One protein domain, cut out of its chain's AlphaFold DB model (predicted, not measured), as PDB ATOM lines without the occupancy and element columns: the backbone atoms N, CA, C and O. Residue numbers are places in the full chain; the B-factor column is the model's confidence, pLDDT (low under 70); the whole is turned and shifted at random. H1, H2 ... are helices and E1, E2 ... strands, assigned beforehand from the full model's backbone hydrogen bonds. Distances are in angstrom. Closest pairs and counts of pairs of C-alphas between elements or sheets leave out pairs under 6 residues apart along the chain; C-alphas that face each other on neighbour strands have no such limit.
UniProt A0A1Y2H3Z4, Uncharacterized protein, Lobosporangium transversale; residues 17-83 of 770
ATOM      1  N   SER A  17       1.019 -33.065  17.742       46.44
ATOM      2  CA  SER A  17      -0.048 -33.525  16.829       46.44
ATOM      3  C   SER A  17      -0.625 -34.936  17.061       46.44
ATOM      4  O   SER A  17      -1.495 -35.331  16.300       46.44
ATOM      5  N   THR A  18      -0.170 -35.716  18.051       48.44
ATOM      6  CA  THR A  18      -0.523 -37.158  18.177       48.44
ATOM      7  C   THR A  18      -1.584 -37.482  19.246       48.44
ATOM      8  O   THR A  18      -1.816 -38.650  19.557       48.44
ATOM      9  N   THR A  19      -2.209 -36.472  19.859       45.94
ATOM     10  CA  THR A  19      -3.254 -36.657  20.889       45.94
ATOM     11  C   THR A  19      -4.681 -36.510  20.356       45.94
ATOM     12  O   THR A  19      -5.582 -37.135  20.908       45.94
ATOM     13  N   CYS A  20      -4.888 -35.746  19.276       51.19
ATOM     14  CA  CYS A  20      -6.220 -35.437  18.741       51.19
ATOM     15  C   CYS A  20      -6.966 -36.691  18.241       51.19
ATOM     16  O   CYS A  20      -8.100 -36.944  18.646       51.19
ATOM     17  N   ASP A  21      -6.295 -37.526  17.437       54.50
ATOM     18  CA  ASP A  21      -6.910 -38.698  16.790       54.50
ATOM     19  C   ASP A  21      -7.474 -39.705  17.806       54.50
ATOM     20  O   ASP A  21      -8.521 -40.316  17.590       54.50
ATOM     21  N   LYS A  22      -6.800 -39.851  18.957       66.88
ATOM     22  CA  LYS A  22      -7.224 -40.759  20.034       66.88
ATOM     23  C   LYS A  22      -8.513 -40.304  20.707       66.88
ATOM     24  O   LYS A  22      -9.322 -41.152  21.069       66.88
ATOM     25  N   GLN A  23      -8.705 -38.996  20.873       60.00
ATOM     26  CA  GLN A  23      -9.922 -38.464  21.479       60.00
ATOM     27  C   GLN A  23     -11.123 -38.682  20.548       60.00
ATOM     28  O   GLN A  23     -12.130 -39.244  20.972       60.00
ATOM     29  N   GLN A  24     -10.981 -38.359  19.258       65.88
ATOM     30  CA  GLN A  24     -12.051 -38.560  18.274       65.88
ATOM     31  C   GLN A  24     -12.436 -40.046  18.109       65.88
ATOM     32  O   GLN A  24     -13.613 -40.365  17.946       65.88
ATOM     33  N   GLN A  25     -11.468 -40.967  18.204       67.75
ATOM     34  CA  GLN A  25     -11.719 -42.414  18.162       67.75
ATOM     35  C   GLN A  25     -12.336 -42.974  19.463       67.75
ATOM     36  O   GLN A  25     -12.951 -44.040  19.442       67.75
ATOM     37  N   GLN A  26     -12.203 -42.269  20.592       69.19
ATOM     38  CA  GLN A  26     -12.866 -42.621  21.851       69.19
ATOM     39  C   GLN A  26     -14.310 -42.094  21.896       69.19
ATOM     40  O   GLN A  26     -15.206 -42.807  22.343       69.19
ATOM     41  N   GLU A  27     -14.557 -40.883  21.389       64.88
ATOM     42  CA  GLU A  27     -15.897 -40.285  21.317       64.88
ATOM     43  C   GLU A  27     -16.841 -41.091  20.401       64.88
ATOM     44  O   GLU A  27     -17.979 -41.365  20.788       64.88
ATOM     45  N   SER A  28     -16.363 -41.567  19.243       65.94
ATOM     46  CA  SER A  28     -17.162 -42.407  18.334       65.94
ATOM     47  C   SER A  28     -17.487 -43.793  18.909       65.94
ATOM     48  O   SER A  28     -18.608 -44.276  18.751       65.94
ATOM     49  N   ALA A  29     -16.556 -44.411  19.646       65.81
ATOM     50  CA  ALA A  29     -16.803 -45.673  20.346       65.81
ATOM     51  C   ALA A  29     -17.894 -45.531  21.429       65.81
ATOM     52  O   ALA A  29     -18.745 -46.410  21.578       65.81
ATOM     53  N   CYS A  30     -17.919 -44.400  22.144       57.81
ATOM     54  CA  CYS A  30     -18.979 -44.089  23.102       57.81
ATOM     55  C   CYS A  30     -20.342 -43.887  22.411       57.81
ATOM     56  O   CYS A  30     -21.343 -44.425  22.888       57.81
ATOM     57  N   GLN A  31     -20.388 -43.174  21.279       76.69
ATOM     58  CA  GLN A  31     -21.624 -42.953  20.512       76.69
ATOM     59  C   GLN A  31     -22.236 -44.264  19.996       76.69
ATOM     60  O   GLN A  31     -23.434 -44.482  20.176       76.69
ATOM     61  N   ALA A  32     -21.420 -45.171  19.446       76.56
ATOM     62  CA  ALA A  32     -21.882 -46.498  19.028       76.56
ATOM     63  C   ALA A  32     -22.530 -47.272  20.193       76.56
ATOM     64  O   ALA A  32     -23.644 -47.776  20.065       76.56
ATOM     65  N   SER A  33     -21.892 -47.263  21.372       86.12
ATOM     66  CA  SER A  33     -22.429 -47.945  22.558       86.12
ATOM     67  C   SER A  33     -23.742 -47.351  23.092       86.12
ATOM     68  O   SER A  33     -24.474 -48.041  23.801       86.12
ATOM     69  N   ASN A  34     -24.058 -46.087  22.777       91.56
ATOM     70  CA  ASN A  34     -25.338 -45.464  23.127       91.56
ATOM     71  C   ASN A  34     -26.447 -45.883  22.144       91.56
ATOM     72  O   ASN A  34     -27.518 -46.287  22.592       91.56
ATOM     73  N   LEU A  35     -26.167 -45.896  20.834       90.94
ATOM     74  CA  LEU A  35     -27.097 -46.401  19.811       90.94
ATOM     75  C   LEU A  35     -27.507 -47.861  20.066       90.94
ATOM     76  O   LEU A  35     -28.697 -48.179  20.000       90.94
ATOM     77  N   ASP A  36     -26.558 -48.723  20.444       92.94
ATOM     78  CA  ASP A  36     -26.850 -50.106  20.847       92.94
ATOM     79  C   ASP A  36     -27.858 -50.150  22.014       92.94
ATOM     80  O   ASP A  36     -28.861 -50.863  21.939       92.94
ATOM     81  N   GLN A  37     -27.648 -49.347  23.065       94.12
ATOM     82  CA  GLN A  37     -28.549 -49.275  24.225       94.12
ATOM     83  C   GLN A  37     -29.949 -48.765  23.852       94.12
ATOM     84  O   GLN A  37     -30.941 -49.366  24.268       94.12
ATOM     85  N   VAL A  38     -30.045 -47.720  23.021       95.75
ATOM     86  CA  VAL A  38     -31.330 -47.204  22.518       95.75
ATOM     87  C   VAL A  38     -32.069 -48.277  21.713       95.75
ATOM     88  O   VAL A  38     -33.269 -48.464  21.912       95.75
ATOM     89  N   SER A  39     -31.372 -49.044  20.866       95.62
ATOM     90  CA  SER A  39     -31.987 -50.131  20.089       95.62
ATOM     91  C   SER A  39     -32.533 -51.263  20.976       95.62
ATOM     92  O   SER A  39     -33.641 -51.760  20.747       95.62
ATOM     93  N   VAL A  40     -31.805 -51.628  22.039       96.69
ATOM     94  CA  VAL A  40     -32.225 -52.646  23.015       96.69
ATOM     95  C   VAL A  40     -33.450 -52.171  23.798       96.69
ATOM     96  O   VAL A  40     -34.421 -52.920  23.912       96.69
ATOM     97  N   ALA A  41     -33.448 -50.925  24.275       96.38
ATOM     98  CA  ALA A  41     -34.580 -50.345  24.990       96.38
ATOM     99  C   ALA A  41     -35.821 -50.204  24.086       96.38
ATOM    100  O   ALA A  41     -36.921 -50.570  24.503       96.38
ATOM    101  N   MET A  42     -35.664 -49.764  22.830       96.88
ATOM    102  CA  MET A  42     -36.763 -49.653  21.857       96.88
ATOM    103  C   MET A  42     -37.419 -51.016  21.587       96.88
ATOM    104  O   MET A  42     -38.648 -51.131  21.552       96.88
ATOM    105  N   ASN A  43     -36.609 -52.071  21.461       97.12
ATOM    106  CA  ASN A  43     -37.091 -53.446  21.351       97.12
ATOM    107  C   ASN A  43     -37.816 -53.899  22.634       97.12
ATOM    108  O   ASN A  43     -38.903 -54.469  22.554       97.12
ATOM    109  N   GLU A  44     -37.284 -53.602  23.825       97.19
ATOM    110  CA  GLU A  44     -37.936 -53.962  25.092       97.19
ATOM    111  C   GLU A  44     -39.298 -53.264  25.275       97.19
ATOM    112  O   GLU A  44     -40.263 -53.900  25.701       97.19
ATOM    113  N   TYR A  45     -39.420 -51.985  24.907       97.38
ATOM    114  CA  TYR A  45     -40.701 -51.270  24.890       97.38
ATOM    115  C   TYR A  45     -41.678 -51.863  23.861       97.38
ATOM    116  O   TYR A  45     -42.832 -52.129  24.201       97.38
ATOM    117  N   THR A  46     -41.212 -52.177  22.649       96.94
ATOM    118  CA  THR A  46     -42.029 -52.844  21.616       96.94
ATOM    119  C   THR A  46     -42.559 -54.201  22.108       96.94
ATOM    120  O   THR A  46     -43.744 -54.500  21.972       96.94
ATOM    121  N   LEU A  47     -41.718 -55.004  22.771       97.00
ATOM    122  CA  LEU A  47     -42.097 -56.291  23.375       97.00
ATOM    123  C   LEU A  47     -43.059 -56.150  24.571       97.00
ATOM    124  O   LEU A  47     -43.816 -57.077  24.855       97.00
ATOM    125  N   LYS A  48     -43.073 -54.993  25.246       96.75
ATOM    126  CA  LYS A  48     -44.078 -54.619  26.260       96.75
ATOM    127  C   LYS A  48     -45.393 -54.104  25.649       96.75
ATOM    128  O   LYS A  48     -46.290 -53.740  26.404       96.75
ATOM    129  N   GLY A  49     -45.521 -54.053  24.320       96.69
ATOM    130  CA  GLY A  49     -46.713 -53.558  23.623       96.69
ATOM    131  C   GLY A  49     -46.786 -52.035  23.473       96.69
ATOM    132  O   GLY A  49     -47.861 -51.509  23.196       96.69
ATOM    133  N   TRP A  50     -45.672 -51.322  23.661       97.94
ATOM    134  CA  TRP A  50     -45.605 -49.883  23.405       97.94
ATOM    135  C   TRP A  50     -45.488 -49.614  21.903       97.94
ATOM    136  O   TRP A  50     -44.890 -50.390  21.158       97.94
ATOM    137  N   ILE A  51     -46.059 -48.495  21.465       97.38
ATOM    138  CA  ILE A  51     -46.141 -48.089  20.062       97.38
ATOM    139  C   ILE A  51     -45.187 -46.913  19.842       97.38
ATOM    140  O   ILE A  51     -45.173 -45.968  20.630       97.38
ATOM    141  N   MET A  52     -44.390 -46.966  18.777       97.38
ATOM    142  CA  MET A  52     -43.525 -45.855  18.376       97.38
ATOM    143  C   MET A  52     -44.376 -44.691  17.855       97.38
ATOM    144  O   MET A  52     -45.259 -44.900  17.023       97.38
ATOM    145  N   LEU A  53     -44.123 -43.480  18.347       96.94
ATOM    146  CA  LEU A  53     -44.720 -42.256  17.821       96.94
ATOM    147  C   LEU A  53     -43.857 -41.679  16.695       96.94
ATOM    148  O   LEU A  53     -42.662 -41.955  16.603       96.94
ATOM    149  N   ASN A  54     -44.471 -40.830  15.870       96.50
ATOM    150  CA  ASN A  54     -43.761 -40.019  14.878       96.50
ATOM    151  C   ASN A  54     -43.025 -38.821  15.523       96.50
ATOM    152  O   ASN A  54     -42.293 -38.101  14.851       96.50
ATOM    153  N   ASP A  55     -43.235 -38.601  16.822       95.69
ATOM    154  CA  ASP A  55     -42.713 -37.469  17.580       95.69
ATOM    155  C   ASP A  55     -41.343 -37.794  18.199       95.69
ATOM    156  O   ASP A  55     -41.161 -38.819  18.866       95.69
ATOM    157  N   GLY A  56     -40.368 -36.907  17.993       95.69
ATOM    158  CA  GLY A  56     -39.044 -36.985  18.611       95.69
ATOM    159  C   GLY A  56     -39.011 -36.346  20.002       95.69
ATOM    160  O   GLY A  56     -39.673 -35.345  20.265       95.69
ATOM    161  N   CYS A  57     -38.202 -36.899  20.906       96.62
ATOM    162  CA  CYS A  57     -37.924 -36.282  22.202       96.62
ATOM    163  C   CYS A  57     -37.182 -34.940  22.021       96.62
ATOM    164  O   CYS A  57     -36.143 -34.927  21.359       96.62
ATOM    165  N   PRO A  58     -37.626 -33.830  22.645       93.62
ATOM    166  CA  PRO A  58     -37.044 -32.505  22.410       93.62
ATOM    167  C   PRO A  58     -35.572 -32.372  22.839       93.62
ATOM    168  O   PRO A  58     -34.862 -31.530  22.298       93.62
ATOM    169  N   ASP A  59     -35.099 -33.201  23.776       95.94
ATOM    170  CA  ASP A  59     -33.733 -33.122  24.315       95.94
ATOM    171  C   ASP A  59     -32.687 -33.898  23.487       95.94
ATOM    172  O   ASP A  59     -31.497 -33.593  23.551       95.94
ATOM    173  N   CYS A  60     -33.103 -34.927  22.733       95.19
ATOM    174  CA  CYS A  60     -32.183 -35.857  22.050       95.19
ATOM    175  C   CYS A  60     -32.653 -36.358  20.671       95.19
ATOM    176  O   CYS A  60     -32.006 -37.222  20.081       95.19
ATOM    177  N   ASN A  61     -33.801 -35.879  20.188       94.19
ATOM    178  CA  ASN A  61     -34.481 -36.269  18.947       94.19
ATOM    179  C   ASN A  61     -34.744 -37.781  18.749       94.19
ATOM    180  O   ASN A  61     -35.104 -38.215  17.660       94.19
ATOM    181  N   THR A  62     -34.591 -38.605  19.792       96.06
ATOM    182  CA  THR A  62     -34.939 -40.036  19.741       96.06
ATOM    183  C   THR A  62     -36.459 -40.197  19.778       96.06
ATOM    184  O   THR A  62     -37.116 -39.532  20.579       96.06
ATOM    185  N   SER A  63     -37.016 -41.083  18.945       95.69
ATOM    186  CA  SER A  63     -38.461 -41.341  18.857       95.69
ATOM    187  C   SER A  63     -39.084 -41.642  20.223       95.69
ATOM    188  O   SER A  63     -38.578 -42.470  20.988       95.69
ATOM    189  N   LEU A  64     -40.205 -40.988  20.521       97.81
ATOM    190  CA  LEU A  64     -41.014 -41.275  21.700       97.81
ATOM    191  C   LEU A  64     -41.781 -42.591  21.505       97.81
ATOM    192  O   LEU A  64     -42.205 -42.932  20.400       97.81
ATOM    193  N   MET A  65     -41.998 -43.330  22.591       97.81
ATOM    194  CA  MET A  65     -42.885 -44.496  22.602       97.81
ATOM    195  C   MET A  65     -44.051 -44.267  23.556       97.81
ATOM    196  O   MET A  65     -43.865 -43.755  24.659       97.81
ATOM    197  N   ARG A  66     -45.256 -44.663  23.139       97.50
ATOM    198  CA  ARG A  66     -46.505 -44.529  23.896       97.50
ATOM    199  C   ARG A  66     -46.980 -45.896  24.387       97.50
ATOM    200  O   ARG A  66     -46.962 -46.865  23.629       97.50
ATOM    201  N   ASN A  67     -47.424 -45.980  25.638       97.12
ATOM    202  CA  ASN A  67     -48.036 -47.193  26.187       97.12
ATOM    203  C   ASN A  67     -49.324 -47.558  25.414       97.12
ATOM    204  O   ASN A  67     -50.005 -46.673  24.894       97.12
ATOM    205  N   GLN A  68     -49.702 -48.841  25.384       95.12
ATOM    206  CA  GLN A  68     -50.907 -49.332  24.696       95.12
ATOM    207  C   GLN A  68     -52.201 -48.673  25.211       95.12
ATOM    208  O   GLN A  68     -53.145 -48.476  24.450       95.12
ATOM    209  N   GLU A  69     -52.234 -48.292  26.490       94.50
ATOM    210  CA  GLU A  69     -53.342 -47.555  27.117       94.50
ATOM    211  C   GLU A  69     -53.394 -46.066  26.722       94.50
ATOM    212  O   GLU A  69     -54.243 -45.333  27.219       94.50
ATOM    213  N   ALA A  70     -52.476 -45.595  25.869       90.56
ATOM    214  CA  ALA A  70     -52.316 -44.206  25.434       90.56
ATOM    215  C   ALA A  70     -51.966 -43.181  26.546       90.56
ATOM    216  O   ALA A  70     -51.730 -42.010  26.241       90.56
ATOM    217  N   THR A  71     -51.853 -43.615  27.804       93.50
ATOM    218  CA  THR A  71     -51.707 -42.785  29.017       93.50
ATOM    219  C   THR A  71     -50.322 -42.184  29.266       93.50
ATOM    220  O   THR A  71     -50.218 -41.199  29.993       93.50
ATOM    221  N   SER A  72     -49.254 -42.758  28.711       95.38
ATOM    222  CA  SER A  72     -47.877 -42.304  28.946       95.38
ATOM    223  C   SER A  72     -47.036 -42.352  27.677       95.38
ATOM    224  O   SER A  72     -47.159 -43.278  26.872       95.38
ATOM    225  N   GLN A  73     -46.169 -41.350  27.522       96.81
ATOM    226  CA  GLN A  73     -45.110 -41.294  26.518       96.81
ATOM    227  C   GLN A  73     -43.751 -41.332  27.226       96.81
ATOM    228  O   GLN A  73     -43.600 -40.727  28.285       96.81
ATOM    229  N   VAL A  74     -42.765 -42.022  26.652       97.50
ATOM    230  CA  VAL A  74     -41.396 -42.132  27.184       97.50
ATOM    231  C   VAL A  74     -40.388 -41.943  26.056       97.50
ATOM    232  O   VAL A  74     -40.539 -42.523  24.981       97.50
ATOM    233  N   CYS A  75     -39.331 -41.170  26.307       97.75
ATOM    234  CA  CYS A  75     -38.149 -41.174  25.450       97.75
ATOM    235  C   CYS A  75     -37.281 -42.405  25.731       97.75
ATOM    236  O   CYS A  75     -36.831 -42.604  26.858       97.75
ATOM    237  N   VAL A  76     -36.987 -43.187  24.690       96.81
ATOM    238  CA  VAL A  76     -36.187 -44.418  24.792       96.81
ATOM    239  C   VAL A  76     -34.748 -44.161  25.273       96.81
ATOM    240  O   VAL A  76     -34.182 -45.007  25.954       96.81
ATOM    241  N   ASN A  77     -34.163 -43.002  24.946       96.44
ATOM    242  CA  ASN A  77     -32.783 -42.644  25.309       96.44
ATOM    243  C   ASN A  77     -32.694 -41.914  26.664       96.44
ATOM    244  O   ASN A  77     -31.793 -42.167  27.456       96.44
ATOM    245  N   CYS A  78     -33.635 -41.009  26.952       95.19
ATOM    246  CA  CYS A  78     -33.588 -40.188  28.166       95.19
ATOM    247  C   CYS A  78     -34.323 -40.795  29.373       95.19
ATOM    248  O   CYS A  78     -34.192 -40.256  30.467       95.19
ATOM    249  N   GLU A  79     -35.180 -41.807  29.176       90.50
ATOM    250  CA  GLU A  79     -36.194 -42.312  30.134       90.50
ATOM    251  C   GLU A  79     -37.195 -41.258  30.670       90.50
ATOM    252  O   GLU A  79     -38.163 -41.586  31.364       90.50
ATOM    253  N   ILE A  80     -37.022 -39.984  30.304       88.19
ATOM    254  CA  ILE A  80     -37.941 -38.890  30.605       88.19
ATOM    255  C   ILE A  80     -39.307 -39.213  29.991       88.19
ATOM    256  O   ILE A  80     -39.434 -39.458  28.789       88.19
ATOM    257  N   ASN A  81     -40.336 -39.169  30.838       81.75
ATOM    258  CA  ASN A  81     -41.711 -39.009  30.386       81.75
ATOM    259  C   ASN A  81     -41.904 -37.504  30.142       81.75
ATOM    260  O   ASN A  81     -41.913 -36.762  31.133       81.75
ATOM    261  N   PRO A  82     -42.015 -37.009  28.893       74.75
ATOM    262  CA  PRO A  82     -42.502 -35.652  28.687       74.75
ATOM    263  C   PRO A  82     -43.894 -35.528  29.334       74.75
ATOM    264  O   PRO A  82     -44.664 -36.495  29.308       74.75
ATOM    265  N   PRO A  83     -44.234 -34.381  29.949       69.88
ATOM    266  CA  PRO A  83     -45.580 -34.170  30.452       69.88
ATOM    267  C   PRO A  83     -46.546 -34.216  29.266       69.88
ATOM    268  O   PRO A  83     -46.493 -33.362  28.388       69.88
TER     269      PRO A  83
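What this domain is: This is residues 17 to 83 of the 770 residues of an uncharacterized protein of Lobosporangium transversale (UniProt A0A1Y2H3Z4). One long helix, H1, makes the length of this domain, with a small head at its later end where the three short strands E1, E2 and E3 form a sheet that folds back over the helix's residues 38 to 46. Residues 17 to 33, of which 20 to 33 belong to H1, stick out as an arm. The printed part has 67 residues, with one named helix followed by three named strands, in the sheet order E1, E2, E3, antiparallel throughout; the class is mixed, helices and strands. The whole is loose, with a radius of gyration of the C-alphas of 15.5 A and spans of 56 by 23 by 16 A.

How they stand to each other: H1, residues 20 to 47, only grazes the sheet, with its residues 38 to 46. In its backbone 22 of 24 O i to N i+4 pairs are within hydrogen-bond range. A tight link leads to E1, residues 51 to 56; the closest C-alphas of the two, those of Thr 46 and Met 52, are 7.8 A apart. E2, residues 63 to 66, forms an antiparallel hairpin with E1, N 51 and O 66 being 2.9 A apart, within hydrogen-bond range. The closest C-alphas of H1 and E2 are those of Tyr 45 and Met 65, 7.5 A apart. E3, residues 73 to 75, forms a hairpin with E2, with N 65 and O 74 at 2.9 A, and the three strands are a meander, each the antiparallel neighbour of the one before.

Where its parts are: H1 runs 41.8 A, from C-alpha 20 at (-6.220, -35.437, 18.741) to C-alpha 47 at (-42.097, -56.291, 23.375). E1 measures 13.3 A, E2 10.0 A and E3 7.0 A, ending at C-alpha 75, (-38.149, -41.174, 25.450).

The domain as a whole: The farthest C-alphas, those of Ser 17 and Glu 69, are 56.1 A apart. The printed part has no cut and no long link. Residues 17 to 30 and residue 83 have pLDDT under 70.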